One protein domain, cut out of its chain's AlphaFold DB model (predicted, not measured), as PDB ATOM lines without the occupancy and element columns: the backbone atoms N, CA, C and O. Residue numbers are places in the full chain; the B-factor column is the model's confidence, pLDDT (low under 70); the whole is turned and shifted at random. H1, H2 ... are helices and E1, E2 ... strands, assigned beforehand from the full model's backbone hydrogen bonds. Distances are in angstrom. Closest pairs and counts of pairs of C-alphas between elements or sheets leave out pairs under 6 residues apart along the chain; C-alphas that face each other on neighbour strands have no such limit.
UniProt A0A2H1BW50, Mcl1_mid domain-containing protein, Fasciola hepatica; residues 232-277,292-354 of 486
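What this domain is: This is residues 232 to 277 and 292 to 354 of the 486 residues of the protein "Mcl1_mid domain-containing protein" of Fasciola hepatica (UniProt A0A2H1BW50). A small, strongly twisted sheet of three strands, E2, E3 and E4, has the long helix H2 at one end, near where E3 begins, while the strand E1 runs in separately from the sheet and leads into the four-residue helix H1 close to E2 and E4. The long loop of residues 302 to 315 and the first printed residues reach to opposite ends of the model, which is loosely put together. The printed part has 109 residues with two named helices and four named strands, in the order E1, H1, E2, E3, E4, H2; the sheet's order is E2, E3, E4, all antiparallel. The class is mixed, helices and strands, with 53 residues, under half, in named elements. The whole is only just loose, close to compact, with a radius of gyration of the C-alphas of 16.1 A, and its C-alphas span 51 by 38 by 26 A.

How they stand to each other: Start with E1, residues 240 to 247, which pairs with no named strand. At its end a tight link leads to H1, residues 248 to 251; E1 and H1 meet only through their link. Next look at E2, residues 261 to 272, an edge strand that bends by 98 degrees at residue 269; E1 and E2 are apart. The closest C-alphas of H1 and E2 are those of Thr 248 and Tyr 262, 6.6 A apart, and H1 is on the sheet but only grazes it. Past the cut, find E3, residues 293 to 301, the inner strand. It is antiparallel to E2 at 159 degrees, with N 263 and O 299 at 2.9 A and N 294 and O 271 at 2.9 A, both within hydrogen-bond range. E4, residues 316 to 319, is the other edge strand and forms a hairpin with E3, antiparallel at 134 degrees, with N 296 and O 318 within hydrogen-bond range at 2.8 A. The closest C-alphas of E1 and E4 are those of Cys 246 and Pro 319, 7.8 A apart. Last comes H2, residues 330 to 345, which is on the sheet but only grazes it, with its residues 337 to 345. Its closest C-alphas to E3 are those of Ser 344 and Leu 293, 6.9 A apart, and to E1 those of Arg 340 and Val 245, 7.8 A apart. H1 and H2 are apart. In H2 every O i to N i+4 pair is within hydrogen-bond range; H1 is too short for such a pair.

Where its parts are: Find C-alpha 240 at (16.876, -41.916, 37.118); from there E1 runs 20.8 A to Asp 247. H1 goes on from Thr 248 to Val 251. E2 runs from Asn 261 to Glu 272, 23.2 A from first to last C-alpha. E3 begins at C-alpha 293, at (29.595, -29.541, 49.907), and reaches Cys 301 after 24.8 A. E4 is shorter, 10.0 A from Cys 316 to Pro 319. H2 runs 22.7 A from Asp 330 to C-alpha 345 at (22.270, -28.208, 43.622).

The domain as a whole: The two C-alphas farthest apart are those of Val 236 and Pro 311, at 52.7 A. Residues 278 to 291 are cut out, and C-alphas 277 and 292 stand 14.9 A apart across the cut, which lies in the link from E2 to E3. Of the links that are printed whole, E3 to E4 is long, with 14 residues. The model's mean pLDDT over the printed part is 83.1; it is under 70 at residues 232 to 238, 272 to 277, 292 and 351 to 354.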
ATOM      1  N   GLY A 232      17.323 -36.546  35.818       66.25
ATOM      2  CA  GLY A 232      17.626 -35.610  34.738       66.25
ATOM      3  C   GLY A 232      16.884 -34.278  34.904       66.25
ATOM      4  O   GLY A 232      15.664 -34.264  35.039       66.25
ATOM      5  N   ARG A 233      17.614 -33.153  34.830       58.97
ATOM      6  CA  ARG A 233      17.047 -31.786  34.849       58.97
ATOM      7  C   ARG A 233      16.396 -31.355  33.528       58.97
ATOM      8  O   ARG A 233      15.589 -30.435  33.530       58.97
ATOM      9  N   LEU A 234      16.768 -31.979  32.409       47.22
ATOM     10  CA  LEU A 234      16.309 -31.615  31.066       47.22
ATOM     11  C   LEU A 234      15.757 -32.846  30.341       47.22
ATOM     12  O   LEU A 234      16.500 -33.581  29.697       47.22
ATOM     13  N   GLY A 235      14.451 -33.067  30.446       46.28
ATOM     14  CA  GLY A 235      13.751 -34.108  29.701       46.28
ATOM     15  C   GLY A 235      12.257 -34.119  30.007       46.28
ATOM     16  O   GLY A 235      11.852 -33.902  31.145       46.28
ATOM     17  N   VAL A 236      11.435 -34.392  28.989       48.81
ATOM     18  CA  VAL A 236       9.985 -34.649  29.144       48.81
ATOM     19  C   VAL A 236       9.748 -35.933  29.962       48.81
ATOM     20  O   VAL A 236       8.724 -36.074  30.627       48.81
ATOM     21  N   HIS A 237      10.731 -36.841  29.971       55.03
ATOM     22  CA  HIS A 237      10.768 -38.038  30.806       55.03
ATOM     23  C   HIS A 237      11.818 -37.894  31.914       55.03
ATOM     24  O   HIS A 237      12.947 -37.472  31.668       55.03
ATOM     25  N   ARG A 238      11.434 -38.248  33.147       65.75
ATOM     26  CA  ARG A 238      12.350 -38.309  34.292       65.75
ATOM     27  C   ARG A 238      13.135 -39.614  34.239       65.75
ATOM     28  O   ARG A 238      12.620 -40.652  34.655       65.75
ATOM     29  N   ASP A 239      14.371 -39.537  33.770       75.12
ATOM     30  CA  ASP A 239      15.319 -40.644  33.867       75.12
ATOM     31  C   ASP A 239      16.054 -40.592  35.206       75.12
ATOM     32  O   ASP A 239      16.484 -39.523  35.659       75.12
ATOM     33  N   TYR A 240      16.204 -41.758  35.833       84.38
ATOM     34  CA  TYR A 240      16.876 -41.916  37.118       84.38
ATOM     35  C   TYR A 240      18.205 -42.625  36.925       84.38
ATOM     36  O   TYR A 240      18.259 -43.732  36.396       84.38
ATOM     37  N   ASN A 241      19.282 -41.986  37.375       88.12
ATOM     38  CA  ASN A 241      20.637 -42.462  37.148       88.12
ATOM     39  C   ASN A 241      21.422 -42.509  38.454       88.12
ATOM     40  O   ASN A 241      21.420 -41.557  39.238       88.12
ATOM     41  N   TRP A 242      22.143 -43.605  38.662       92.50
ATOM     42  CA  TRP A 242      23.078 -43.744  39.771       92.50
ATOM     43  C   TRP A 242      24.442 -43.194  39.369       92.50
ATOM     44  O   TRP A 242      25.128 -43.769  38.525       92.50
ATOM     45  N   VAL A 243      24.848 -42.094  39.994       92.88
ATOM     46  CA  VAL A 243      26.112 -41.413  39.702       92.88
ATOM     47  C   VAL A 243      27.119 -41.728  40.808       92.88
ATOM     48  O   VAL A 243      26.795 -41.523  41.979       92.88
ATOM     49  N   PRO A 244      28.331 -42.226  40.497       94.31
ATOM     50  CA  PRO A 244      29.367 -42.425  41.502       94.31
ATOM     51  C   PRO A 244      29.862 -41.074  42.036       94.31
ATOM     52  O   PRO A 244      30.262 -40.206  41.265       94.31
ATOM     53  N   VAL A 245      29.845 -40.907  43.358       92.81
ATOM     54  CA  VAL A 245      30.187 -39.646  44.048       92.81
ATOM     55  C   VAL A 245      31.437 -39.748  44.921       92.81
ATOM     56  O   VAL A 245      32.004 -38.730  45.318       92.81
ATOM     57  N   CYS A 246      31.862 -40.966  45.257       91.62
ATOM     58  CA  CYS A 246      33.063 -41.215  46.047       91.62
ATOM     59  C   CYS A 246      33.584 -42.635  45.806       91.62
ATOM     60  O   CYS A 246      32.793 -43.570  45.675       91.62
ATOM     61  N   ASP A 247      34.906 -42.802  45.809       92.00
ATOM     62  CA  ASP A 247      35.565 -44.098  45.982       92.00
ATOM     63  C   ASP A 247      36.361 -44.081  47.293       92.00
ATOM     64  O   ASP A 247      37.435 -43.475  47.392       92.00
ATOM     65  N   THR A 248      35.848 -44.778  48.306       92.00
ATOM     66  CA  THR A 248      36.449 -44.831  49.645       92.00
ATOM     67  C   THR A 248      37.826 -45.496  49.652       92.00
ATOM     68  O   THR A 248      38.646 -45.203  50.527       92.00
ATOM     69  N   ARG A 249      38.148 -46.338  48.657       89.44
ATOM     70  CA  ARG A 249      39.472 -46.967  48.549       89.44
ATOM     71  C   ARG A 249      40.544 -45.993  48.095       89.44
ATOM     72  O   ARG A 249      41.710 -46.176  48.447       89.44
ATOM     73  N   THR A 250      40.188 -44.952  47.343       88.44
ATOM     74  CA  THR A 250      41.162 -43.926  46.932       88.44
ATOM     75  C   THR A 250      41.676 -43.121  48.122       88.44
ATOM     76  O   THR A 250      42.855 -42.760  48.132       88.44
ATOM     77  N   VAL A 251      40.829 -42.934  49.142       87.69
ATOM     78  CA  VAL A 251      41.139 -42.224  50.394       87.69
ATOM     79  C   VAL A 251      42.105 -43.019  51.277       87.69
ATOM     80  O   VAL A 251      42.928 -42.443  51.989       87.69
ATOM     81  N   LEU A 252      42.059 -44.351  51.207       89.75
ATOM     82  CA  LEU A 252      43.010 -45.210  51.905       89.75
ATOM     83  C   LEU A 252      44.426 -45.049  51.343       89.75
ATOM     84  O   LEU A 252      44.644 -44.952  50.126       89.75
ATOM     85  N   LYS A 253      45.416 -45.143  52.241       88.75
ATOM     86  CA  LYS A 253      46.829 -45.233  51.856       88.75
ATOM     87  C   LYS A 253      47.026 -46.380  50.860       88.75
ATOM     88  O   LYS A 253      46.520 -47.474  51.121       88.75
ATOM     89  N   PRO A 254      47.808 -46.197  49.778       88.50
ATOM     90  CA  PRO A 254      48.023 -47.235  48.769       88.50
ATOM     91  C   PRO A 254      48.451 -48.596  49.338       88.50
ATOM     92  O   PRO A 254      47.966 -49.623  48.872       88.50
ATOM     93  N   SER A 255      49.283 -48.608  50.386       88.94
ATOM     94  CA  SER A 255      49.734 -49.828  51.076       88.94
ATOM     95  C   SER A 255      48.605 -50.627  51.735       88.94
ATOM     96  O   SER A 255      48.728 -51.834  51.918       88.94
ATOM     97  N   ASN A 256      47.510 -49.957  52.086       89.62
ATOM     98  CA  ASN A 256      46.451 -50.482  52.937       89.62
ATOM     99  C   ASN A 256      45.171 -50.828  52.162       89.62
ATOM    100  O   ASN A 256      44.293 -51.489  52.707       89.62
ATOM    101  N   ARG A 257      45.064 -50.445  50.880       87.25
ATOM    102  CA  ARG A 257      43.857 -50.617  50.039       87.25
ATOM    103  C   ARG A 257      43.376 -52.062  49.865       87.25
ATOM    104  O   ARG A 257      42.274 -52.278  49.374       87.25
ATOM    105  N   ARG A 258      44.216 -53.048  50.189       84.81
ATOM    106  CA  ARG A 258      43.877 -54.479  50.109       84.81
ATOM    107  C   ARG A 258      43.325 -55.045  51.417       84.81
ATOM    108  O   ARG A 258      42.603 -56.034  51.364       84.81
ATOM    109  N   SER A 259      43.702 -54.470  52.557       87.31
ATOM    110  CA  SER A 259      43.357 -54.989  53.886       87.31
ATOM    111  C   SER A 259      42.303 -54.142  54.584       87.31
ATOM    112  O   SER A 259      41.429 -54.677  55.261       87.31
ATOM    113  N   ASP A 260      42.395 -52.825  54.443       90.88
ATOM    114  CA  ASP A 260      41.608 -51.878  55.216       90.88
ATOM    115  C   ASP A 260      40.387 -51.420  54.426       90.88
ATOM    116  O   ASP A 260      40.405 -51.400  53.196       90.88
ATOM    117  N   ASN A 261      39.330 -51.039  55.138       91.56
ATOM    118  CA  ASN A 261      38.081 -50.566  54.550       91.56
ATOM    119  C   ASN A 261      37.502 -49.407  55.366       91.56
ATOM    120  O   ASN A 261      37.905 -49.161  56.504       91.56
ATOM    121  N   TYR A 262      36.517 -48.722  54.794       93.56
ATOM    122  CA  TYR A 262      35.659 -47.791  55.516       93.56
ATOM    123  C   TYR A 262      34.260 -48.386  55.655       93.56
ATOM    124  O   TYR A 262      33.668 -48.836  54.677       93.56
ATOM    125  N   PHE A 263      33.740 -48.382  56.877       94.38
ATOM    126  CA  PHE A 263      32.373 -48.777  57.182       94.38
ATOM    127  C   PHE A 263      31.477 -47.538  57.190       94.38
ATOM    128  O   PHE A 263      31.683 -46.646  58.014       94.38
ATOM    129  N   ILE A 264      30.520 -47.456  56.265       95.56
ATOM    130  CA  ILE A 264      29.653 -46.281  56.114       95.56
ATOM    131  C   ILE A 264      28.607 -46.244  57.230       95.56
ATOM    132  O   ILE A 264      27.926 -47.232  57.490       95.56
ATOM    133  N   VAL A 265      28.478 -45.082  57.867       94.75
ATOM    134  CA  VAL A 265      27.485 -44.802  58.913       94.75
ATOM    135  C   VAL A 265      26.354 -43.937  58.359       94.75
ATOM    136  O   VAL A 265      25.189 -44.196  58.642       94.75
ATOM    137  N   GLY A 266      26.678 -42.932  57.545       94.19
ATOM    138  CA  GLY A 266      25.682 -42.036  56.966       94.19
ATOM    139  C   GLY A 266      26.264 -41.062  55.951       94.19
ATOM    140  O   GLY A 266      27.477 -41.008  55.737       94.19
ATOM    141  N   VAL A 267      25.387 -40.279  55.330       93.88
ATOM    142  CA  VAL A 267      25.735 -39.294  54.301       93.88
ATOM    143  C   VAL A 267      25.165 -37.942  54.702       93.88
ATOM    144  O   VAL A 267      23.977 -37.842  55.003       93.88
ATOM    145  N   LEU A 268      26.006 -36.911  54.705       89.19
ATOM    146  CA  LEU A 268      25.608 -35.542  55.022       89.19
ATOM    147  C   LEU A 268      25.846 -34.673  53.791       89.19
ATOM    148  O   LEU A 268      26.995 -34.473  53.422       89.19
ATOM    149  N   GLU A 269      24.793 -34.166  53.159       85.50
ATOM    150  CA  GLU A 269      24.839 -33.191  52.061       85.50
ATOM    151  C   GLU A 269      24.871 -31.748  52.579       85.50
ATOM    152  O   GLU A 269      25.430 -30.876  51.914       85.50
ATOM    153  N   SER A 270      24.319 -31.495  53.774       76.31
ATOM    154  CA  SER A 270      24.246 -30.151  54.366       76.31
ATOM    155  C   SER A 270      25.596 -29.600  54.824       76.31
ATOM    156  O   SER A 270      25.795 -28.385  54.896       76.31
ATOM    157  N   SER A 271      26.522 -30.493  55.171       75.19
ATOM    158  CA  SER A 271      27.776 -30.136  55.817       75.19
ATOM    159  C   SER A 271      28.860 -29.838  54.786       75.19
ATOM    160  O   SER A 271      29.052 -30.580  53.823       75.19
ATOM    161  N   GLU A 272      29.601 -28.754  55.001       67.12
ATOM    162  CA  GLU A 272      30.847 -28.518  54.276       67.12
ATOM    163  C   GLU A 272      31.908 -29.484  54.797       67.12
ATOM    164  O   GLU A 272      32.106 -29.597  56.009       67.12
ATOM    165  N   ALA A 273      32.589 -30.192  53.890       58.94
ATOM    166  CA  ALA A 273      33.688 -31.053  54.296       58.94
ATOM    167  C   ALA A 273      34.745 -30.195  55.024       58.94
ATOM    168  O   ALA A 273      35.219 -29.206  54.459       58.94
ATOM    169  N   PRO A 274      35.124 -30.508  56.274       47.78
ATOM    170  CA  PRO A 274      36.126 -29.716  56.967       47.78
ATOM    171  C   PRO A 274      37.468 -29.826  56.233       47.78
ATOM    172  O   PRO A 274      37.951 -30.922  55.955       47.78
ATOM    173  N   ILE A 275      38.105 -28.679  55.975       48.59
ATOM    174  CA  ILE A 275      39.452 -28.564  55.370       48.59
ATOM    175  C   ILE A 275      40.539 -29.201  56.265       48.59
ATOM    176  O   ILE A 275      41.676 -29.399  55.851       48.59
ATOM    177  N   SER A 276      40.210 -29.574  57.499       46.72
ATOM    178  CA  SER A 276      41.170 -30.089  58.465       46.72
ATOM    179  C   SER A 276      40.453 -30.889  59.548       46.72
ATOM    180  O   SER A 276      39.887 -30.314  60.475       46.72
ATOM    181  N   SER A 277      40.473 -32.218  59.449       39.91
ATOM    182  CA  SER A 277      40.803 -33.112  60.572       39.91
ATOM    183  C   SER A 277      40.626 -34.578  60.156       39.91
ATOM    184  O   SER A 277      39.565 -34.991  59.707       39.91
ATOM    185  N   GLY A 292      34.379 -29.167  48.948       63.41
ATOM    186  CA  GLY A 292      33.042 -29.319  48.388       63.41
ATOM    187  C   GLY A 292      31.993 -29.448  49.479       63.41
ATOM    188  O   GLY A 292      32.294 -29.728  50.641       63.41
ATOM    189  N   LEU A 293      30.748 -29.247  49.071       71.19
ATOM    190  CA  LEU A 293      29.595 -29.541  49.907       71.19
ATOM    191  C   LEU A 293      29.380 -31.054  49.943       71.19
ATOM    192  O   LEU A 293      29.505 -31.734  48.922       71.19
ATOM    193  N   GLY A 294      29.079 -31.553  51.133       81.62
ATOM    194  CA  GLY A 294      28.789 -32.945  51.397       81.62
ATOM    195  C   GLY A 294      29.985 -33.786  51.856       81.62
ATOM    196  O   GLY A 294      31.128 -33.606  51.427       81.62
ATOM    197  N   GLN A 295      29.701 -34.734  52.746       88.94
ATOM    198  CA  GLN A 295      30.666 -35.663  53.327       88.94
ATOM    199  C   GLN A 295      30.020 -37.009  53.680       88.94
ATOM    200  O   GLN A 295      28.848 -37.099  54.054       88.94
ATOM    201  N   LEU A 296      30.823 -38.066  53.622       92.69
ATOM    202  CA  LEU A 296      30.483 -39.396  54.114       92.69
ATOM    203  C   LEU A 296      30.918 -39.532  55.567       92.69
ATOM    204  O   LEU A 296      32.080 -39.303  55.888       92.69
ATOM    205  N   GLN A 297      30.011 -39.962  56.433       94.19
ATOM    206  CA  GLN A 297      30.336 -40.378  57.792       94.19
ATOM    207  C   GLN A 297      30.699 -41.860  57.766       94.19
ATOM    208  O   GLN A 297      29.874 -42.696  57.392       94.19
ATOM    209  N   ALA A 298      31.929 -42.195  58.143       94.56
ATOM    210  CA  ALA A 298      32.433 -43.560  58.083       94.56
ATOM    211  C   ALA A 298      33.337 -43.904  59.270       94.56
ATOM    212  O   ALA A 298      33.868 -43.029  59.943       94.56
ATOM    213  N   ILE A 299      33.549 -45.194  59.511       95.00
ATOM    214  CA  ILE A 299      34.497 -45.707  60.500       95.00
ATOM    215  C   ILE A 299      35.615 -46.439  59.763       95.00
ATOM    216  O   ILE A 299      35.368 -47.362  58.984       95.00
ATOM    217  N   TYR A 300      36.859 -46.053  60.024       93.62
ATOM    218  CA  TYR A 300      38.021 -46.742  59.472       93.62
ATOM    219  C   TYR A 300      38.202 -48.125  60.113       93.62
ATOM    220  O   TYR A 300      38.352 -48.259  61.329       93.62
ATOM    221  N   CYS A 301      38.213 -49.157  59.276       92.25
ATOM    222  CA  CYS A 301      38.323 -50.557  59.664       92.25
ATOM    223  C   CYS A 301      39.664 -51.115  59.185       92.25
ATOM    224  O   CYS A 301      39.873 -51.371  57.998       92.25
ATOM    225  N   LYS A 302      40.592 -51.325  60.120       91.06
ATOM    226  CA  LYS A 302      41.903 -51.910  59.821       91.06
ATOM    227  C   LYS A 302      41.795 -53.425  59.661       91.06
ATOM    228  O   LYS A 302      41.319 -54.088  60.583       91.06
ATOM    229  N   ALA A 303      42.285 -53.958  58.539       88.44
ATOM    230  CA  ALA A 303      42.289 -55.392  58.226       88.44
ATOM    231  C   ALA A 303      40.922 -56.093  58.417       88.44
ATOM    232  O   ALA A 303      40.866 -57.269  58.764       88.44
ATOM    233  N   SER A 304      39.818 -55.361  58.252       87.56
ATOM    234  CA  SER A 304      38.451 -55.833  58.488       87.56
ATOM    235  C   SER A 304      37.470 -55.045  57.618       87.56
ATOM    236  O   SER A 304      37.770 -53.932  57.183       87.56
ATOM    237  N   LYS A 305      36.287 -55.617  57.373       85.31
ATOM    238  CA  LYS A 305      35.147 -54.924  56.745       85.31
ATOM    239  C   LYS A 305      34.260 -54.207  57.768       85.31
ATOM    240  O   LYS A 305      33.568 -53.261  57.411       85.31
ATOM    241  N   TRP A 306      34.293 -54.660  59.020       87.75
ATOM    242  CA  TRP A 306      33.412 -54.204  60.092       87.75
ATOM    243  C   TRP A 306      34.215 -53.571  61.230       87.75
ATOM    244  O   TRP A 306      35.333 -54.030  61.522       87.75
ATOM    245  N   PRO A 307      33.668 -52.537  61.891       91.62
ATOM    246  CA  PRO A 307      34.336 -51.887  63.004       91.62
ATOM    247  C   PRO A 307      34.297 -52.772  64.253       91.62
ATOM    248  O   PRO A 307      33.347 -53.515  64.490       91.62
ATOM    249  N   ARG A 308      35.326 -52.669  65.097       88.06
ATOM    250  CA  ARG A 308      35.303 -53.304  66.420       88.06
ATOM    251  C   ARG A 308      34.399 -52.493  67.334       88.06
ATOM    252  O   ARG A 308      34.617 -51.302  67.478       88.06
ATOM    253  N   VAL A 309      33.422 -53.125  67.977       88.50
ATOM    254  CA  VAL A 309      32.448 -52.419  68.835       88.50
ATOM    255  C   VAL A 309      33.106 -51.834  70.095       88.50
ATOM    256  O   VAL A 309      32.635 -50.837  70.639       88.50
ATOM    257  N   PHE A 310      34.223 -52.423  70.533       85.69
ATOM    258  CA  PHE A 310      34.967 -51.985  71.706       85.69
ATOM    259  C   PHE A 310      36.461 -51.762  71.396       85.69
ATOM    260  O   PHE A 310      37.097 -52.662  70.830       85.69
ATOM    261  N   PRO A 311      37.051 -50.612  71.791       89.69
ATOM    262  CA  PRO A 311      36.392 -49.409  72.328       89.69
ATOM    263  C   PRO A 311      35.462 -48.755  71.291       89.69
ATOM    264  O   PRO A 311      35.562 -49.072  70.108       89.69
ATOM    265  N   ARG A 312      34.574 -47.842  71.724       90.12
ATOM    266  CA  ARG A 312      33.637 -47.146  70.823       90.12
ATOM    267  C   ARG A 312      34.401 -46.542  69.632       90.12
ATOM    268  O   ARG A 312      35.262 -45.689  69.860       90.12
ATOM    269  N   PRO A 313      34.095 -46.945  68.387       91.75
ATOM    270  CA  PRO A 313      34.773 -46.405  67.220       91.75
ATOM    271  C   PRO A 313      34.548 -44.910  67.045       91.75
ATOM    272  O   PRO A 313      33.476 -44.385  67.348       91.75
ATOM    273  N   VAL A 314      35.554 -44.246  66.486       91.62
ATOM    274  CA  VAL A 314      35.458 -42.846  66.083       91.62
ATOM    275  C   VAL A 314      34.937 -42.786  64.652       91.62
ATOM    276  O   VAL A 314      35.474 -43.447  63.762       91.62
ATOM    277  N   VAL A 315      33.892 -41.988  64.446       92.25
ATOM    278  CA  VAL A 315      33.375 -41.670  63.115       92.25
ATOM    279  C   VAL A 315      34.233 -40.553  62.524       92.25
ATOM    280  O   VAL A 315      34.491 -39.548  63.183       92.25
ATOM    281  N   CYS A 316      34.696 -40.743  61.294       90.19
ATOM    282  CA  CYS A 316      35.420 -39.755  60.512       90.19
ATOM    283  C   CYS A 316      34.598 -39.304  59.302       90.19
ATOM    284  O   CYS A 316      33.805 -40.071  58.749       90.19
ATOM    285  N   SER A 317      34.861 -38.080  58.857       89.88
ATOM    286  CA  SER A 317      34.297 -37.517  57.636       89.88
ATOM    287  C   SER A 317      35.206 -37.775  56.437       89.88
ATOM    288  O   SER A 317      36.377 -37.397  56.461       89.88
ATOM    289  N   LEU A 318      34.670 -38.364  55.370       89.44
ATOM    290  CA  LEU A 318      35.353 -38.487  54.081       89.44
ATOM    291  C   LEU A 318      34.719 -37.511  53.082       89.44
ATOM    292  O   LEU A 318      33.493 -37.498  52.953       89.44
ATOM    293  N   PRO A 319      35.507 -36.701  52.359       87.19
ATOM    294  CA  PRO A 319      34.959 -35.808  51.349       87.19
ATOM    295  C   PRO A 319      34.428 -36.604  50.152       87.19
ATOM    296  O   PRO A 319      34.962 -37.658  49.792       87.19
ATOM    297  N   PHE A 320      33.408 -36.069  49.485       88.69
ATOM    298  CA  PHE A 320      33.056 -36.550  48.153       88.69
ATOM    299  C   PHE A 320      34.186 -36.269  47.159       88.69
ATOM    300  O   PHE A 320      34.831 -35.221  47.206       88.69
ATOM    301  N   CYS A 321      34.404 -37.215  46.251       88.69
ATOM    302  CA  CYS A 321      35.406 -37.138  45.198       88.69
ATOM    303  C   CYS A 321      34.935 -38.024  44.049       88.69
ATOM    304  O   CYS A 321      34.950 -39.254  44.170       88.69
ATOM    305  N   LEU A 322      34.509 -37.422  42.940       90.88
ATOM    306  CA  LEU A 322      34.072 -38.200  41.791       90.88
ATOM    307  C   LEU A 322      35.284 -38.924  41.184       90.88
ATOM    308  O   LEU A 322      36.377 -38.350  41.111       90.88
ATOM    309  N   PRO A 323      35.119 -40.176  40.727       90.12
ATOM    310  CA  PRO A 323      36.186 -40.933  40.079       90.12
ATOM    311  C   PRO A 323      36.381 -40.462  38.625       90.12
ATOM    312  O   PRO A 323      36.101 -41.196  37.680       90.12
ATOM    313  N   LEU A 324      36.821 -39.212  38.444       91.38
ATOM    314  CA  LEU A 324      37.116 -38.641  37.128       91.38
ATOM    315  C   LEU A 324      38.524 -39.016  36.644       91.38
ATOM    316  O   LEU A 324      39.384 -39.479  37.398       91.38
ATOM    317  N   CYS A 325      38.772 -38.778  35.359       92.44
ATOM    318  CA  CYS A 325      40.097 -38.894  34.762       92.44
ATOM    319  C   CYS A 325      41.003 -37.724  35.186       92.44
ATOM    320  O   CYS A 325      40.519 -36.639  35.495       92.44
ATOM    321  N   ALA A 326      42.324 -37.932  35.153       90.12
ATOM    322  CA  ALA A 326      43.333 -36.880  35.354       90.12
ATOM    323  C   ALA A 326      43.142 -36.044  36.640       90.12
ATOM    324  O   ALA A 326      43.402 -34.837  36.673       90.12
ATOM    325  N   MET A 327      42.691 -36.697  37.718       87.50
ATOM    326  CA  MET A 327      42.428 -36.076  39.021       87.50
ATOM    327  C   MET A 327      43.673 -35.537  39.722       87.50
ATOM    328  O   MET A 327      43.544 -34.953  40.794       87.50
ATOM    329  N   ASP A 328      44.863 -35.748  39.171       87.38
ATOM    330  CA  ASP A 328      46.145 -35.165  39.556       87.38
ATOM    331  C   ASP A 328      46.327 -33.731  39.032       87.38
ATOM    332  O   ASP A 328      46.992 -32.935  39.694       87.38
ATOM    333  N   THR A 329      45.662 -33.374  37.932       91.56
ATOM    334  CA  THR A 329      45.729 -32.044  37.308       91.56
ATOM    335  C   THR A 329      44.815 -31.009  37.979       91.56
ATOM    336  O   THR A 329      43.802 -31.347  38.602       91.56
ATOM    337  N   ASP A 330      45.136 -29.722  37.805       90.25
ATOM    338  CA  ASP A 330      44.272 -28.612  38.240       90.25
ATOM    339  C   ASP A 330      42.926 -28.627  37.509       90.25
ATOM    340  O   ASP A 330      41.885 -28.387  38.119       90.25
ATOM    341  N   GLN A 331      42.940 -28.968  36.215       92.69
ATOM    342  CA  GLN A 331      41.732 -29.109  35.408       92.69
ATOM    343  C   GLN A 331      40.805 -30.180  35.990       92.69
ATOM    344  O   GLN A 331      39.661 -29.865  36.308       92.69
ATOM    345  N   GLY A 332      41.305 -31.403  36.203       92.38
ATOM    346  CA  GLY A 332      40.506 -32.498  36.759       92.38
ATOM    347  C   GLY A 332      39.961 -32.165  38.150       92.38
ATOM    348  O   GLY A 332      38.801 -32.435  38.453       92.38
ATOM    349  N   SER A 333      40.751 -31.473  38.981       89.81
ATOM    350  CA  SER A 333      40.279 -31.005  40.289       89.81
ATOM    351  C   SER A 333      39.157 -29.966  40.193       89.81
ATOM    352  O   SER A 333      38.273 -29.948  41.049       89.81
ATOM    353  N   LEU A 334      39.204 -29.066  39.210       92.31
ATOM    354  CA  LEU A 334      38.153 -28.076  38.988       92.31
ATOM    355  C   LEU A 334      36.899 -28.711  38.368       92.31
ATOM    356  O   LEU A 334      35.792 -28.342  38.746       92.31
ATOM    357  N   GLU A 335      37.051 -29.680  37.464       93.81
ATOM    358  CA  GLU A 335      35.941 -30.441  36.876       93.81
ATOM    359  C   GLU A 335      35.179 -31.245  37.938       93.81
ATOM    360  O   GLU A 335      33.951 -31.185  37.993       93.81
ATOM    361  N   ASP A 336      35.892 -31.917  38.846       91.00
ATOM    362  CA  ASP A 336      35.293 -32.607  39.992       91.00
ATOM    363  C   ASP A 336      34.546 -31.636  40.918       91.00
ATOM    364  O   ASP A 336      33.384 -31.876  41.243       91.00
ATOM    365  N   ASN A 337      35.149 -30.497  41.280       90.44
ATOM    366  CA  ASN A 337      34.459 -29.462  42.061       90.44
ATOM    367  C   ASN A 337      33.182 -28.963  41.359       90.44
ATOM    368  O   ASN A 337      32.142 -28.818  42.001       90.44
ATOM    369  N   TYR A 338      33.243 -28.718  40.045       92.19
ATOM    370  CA  TYR A 338      32.088 -28.290  39.256       92.19
ATOM    371  C   TYR A 338      30.957 -29.320  39.324       92.19
ATOM    372  O   TYR A 338      29.824 -28.953  39.641       92.19
ATOM    373  N   LEU A 339      31.263 -30.597  39.079       90.94
ATOM    374  CA  LEU A 339      30.274 -31.673  39.109       90.94
ATOM    375  C   LEU A 339      29.718 -31.907  40.516       90.94
ATOM    376  O   LEU A 339      28.517 -32.119  40.652       90.94
ATOM    377  N   ARG A 340      30.539 -31.805  41.570       89.38
ATOM    378  CA  ARG A 340      30.056 -31.885  42.960       89.38
ATOM    379  C   ARG A 340      29.043 -30.792  43.260       89.38
ATOM    380  O   ARG A 340      27.950 -31.104  43.717       89.38
ATOM    381  N   HIS A 341      29.354 -29.534  42.942       88.56
ATOM    382  CA  HIS A 341      28.392 -28.443  43.120       88.56
ATOM    383  C   HIS A 341      27.133 -28.650  42.281       88.56
ATOM    384  O   HIS A 341      26.037 -28.449  42.787       88.56
ATOM    385  N   LEU A 342      27.279 -29.106  41.036       87.62
ATOM    386  CA  LEU A 342      26.153 -29.390  40.152       87.62
ATOM    387  C   LEU A 342      25.211 -30.451  40.746       87.62
ATOM    388  O   LEU A 342      24.001 -30.244  40.734       87.62
ATOM    389  N   ILE A 343      25.757 -31.545  41.285       86.81
ATOM    390  CA  ILE A 343      24.996 -32.629  41.922       86.81
ATOM    391  C   ILE A 343      24.353 -32.150  43.232       86.81
ATOM    392  O   ILE A 343      23.200 -32.480  43.493       86.81
ATOM    393  N   SER A 344      25.062 -31.361  44.045       83.25
ATOM    394  CA  SER A 344      24.543 -30.821  45.312       83.25
ATOM    395  C   SER A 344      23.476 -29.735  45.135       83.25
ATOM    396  O   SER A 344      22.728 -29.467  46.067       83.25
ATOM    397  N   GLU A 345      23.398 -29.087  43.970       80.06
ATOM    398  CA  GLU A 345      22.270 -28.208  43.622       80.06
ATOM    399  C   GLU A 345      20.984 -28.991  43.340       80.06
ATOM    400  O   GLU A 345      19.893 -28.434  43.465       80.06
ATOM    401  N   ASP A 346      21.101 -30.256  42.925       77.44
ATOM    402  CA  ASP A 346      19.949 -31.066  42.553       77.44
ATOM    403  C   ASP A 346      19.208 -31.559  43.788       77.44
ATOM    404  O   ASP A 346      19.737 -32.335  44.592       77.44
ATOM    405  N   TRP A 347      17.943 -31.154  43.886       74.62
ATOM    406  CA  TRP A 347      17.008 -31.698  44.858       74.62
ATOM    407  C   TRP A 347      16.837 -33.210  44.678       74.62
ATOM    408  O   TRP A 347      16.854 -33.702  43.543       74.62
ATOM    409  N   PRO A 348      16.573 -33.951  45.765       77.44
ATOM    410  CA  PRO A 348      16.046 -35.300  45.658       77.44
ATOM    411  C   PRO A 348      14.755 -35.331  44.834       77.44
ATOM    412  O   PRO A 348      14.014 -34.351  44.742       77.44
ATOM    413  N   VAL A 349      14.453 -36.494  44.264       75.06
ATOM    414  CA  VAL A 349      13.303 -36.687  43.364       75.06
ATOM    415  C   VAL A 349      11.962 -36.330  44.019       75.06
ATOM    416  O   VAL A 349      11.049 -35.838  43.354       75.06
ATOM    417  N   TRP A 350      11.853 -36.579  45.323       75.81
ATOM    418  CA  TRP A 350      10.671 -36.324  46.148       75.81
ATOM    419  C   TRP A 350      10.596 -34.900  46.706       75.81
ATOM    420  O   TRP A 350       9.677 -34.595  47.461       75.81
ATOM    421  N   GLY A 351      11.502 -34.020  46.283       68.56
ATOM    422  CA  GLY A 351      11.536 -32.629  46.699       68.56
ATOM    423  C   GLY A 351      12.337 -32.403  47.985       68.56
ATOM    424  O   GLY A 351      13.100 -33.274  48.411       68.56
ATOM    425  N   PRO A 352      12.203 -31.207  48.580       57.69
ATOM    426  CA  PRO A 352      12.933 -30.827  49.780       57.69
ATOM    427  C   PRO A 352      12.708 -31.780  50.941       57.69
ATOM    428  O   PRO A 352      11.569 -32.153  51.196       57.69
ATOM    429  N   ASN A 353      13.757 -32.095  51.709       56.03
ATOM    430  CA  ASN A 353      13.557 -32.637  53.049       56.03
ATOM    431  C   ASN A 353      13.151 -31.484  53.994       56.03
ATOM    432  O   ASN A 353      14.003 -30.657  54.332       56.03
ATOM    433  N   PRO A 354      11.899 -31.430  54.492       50.97
ATOM    434  CA  PRO A 354      11.457 -30.414  55.443       50.97
ATOM    435  C   PRO A 354      12.098 -30.541  56.836       50.97
ATOM    436  O   PRO A 354      11.676 -29.831  57.739       50.97
TER     437      PRO A 354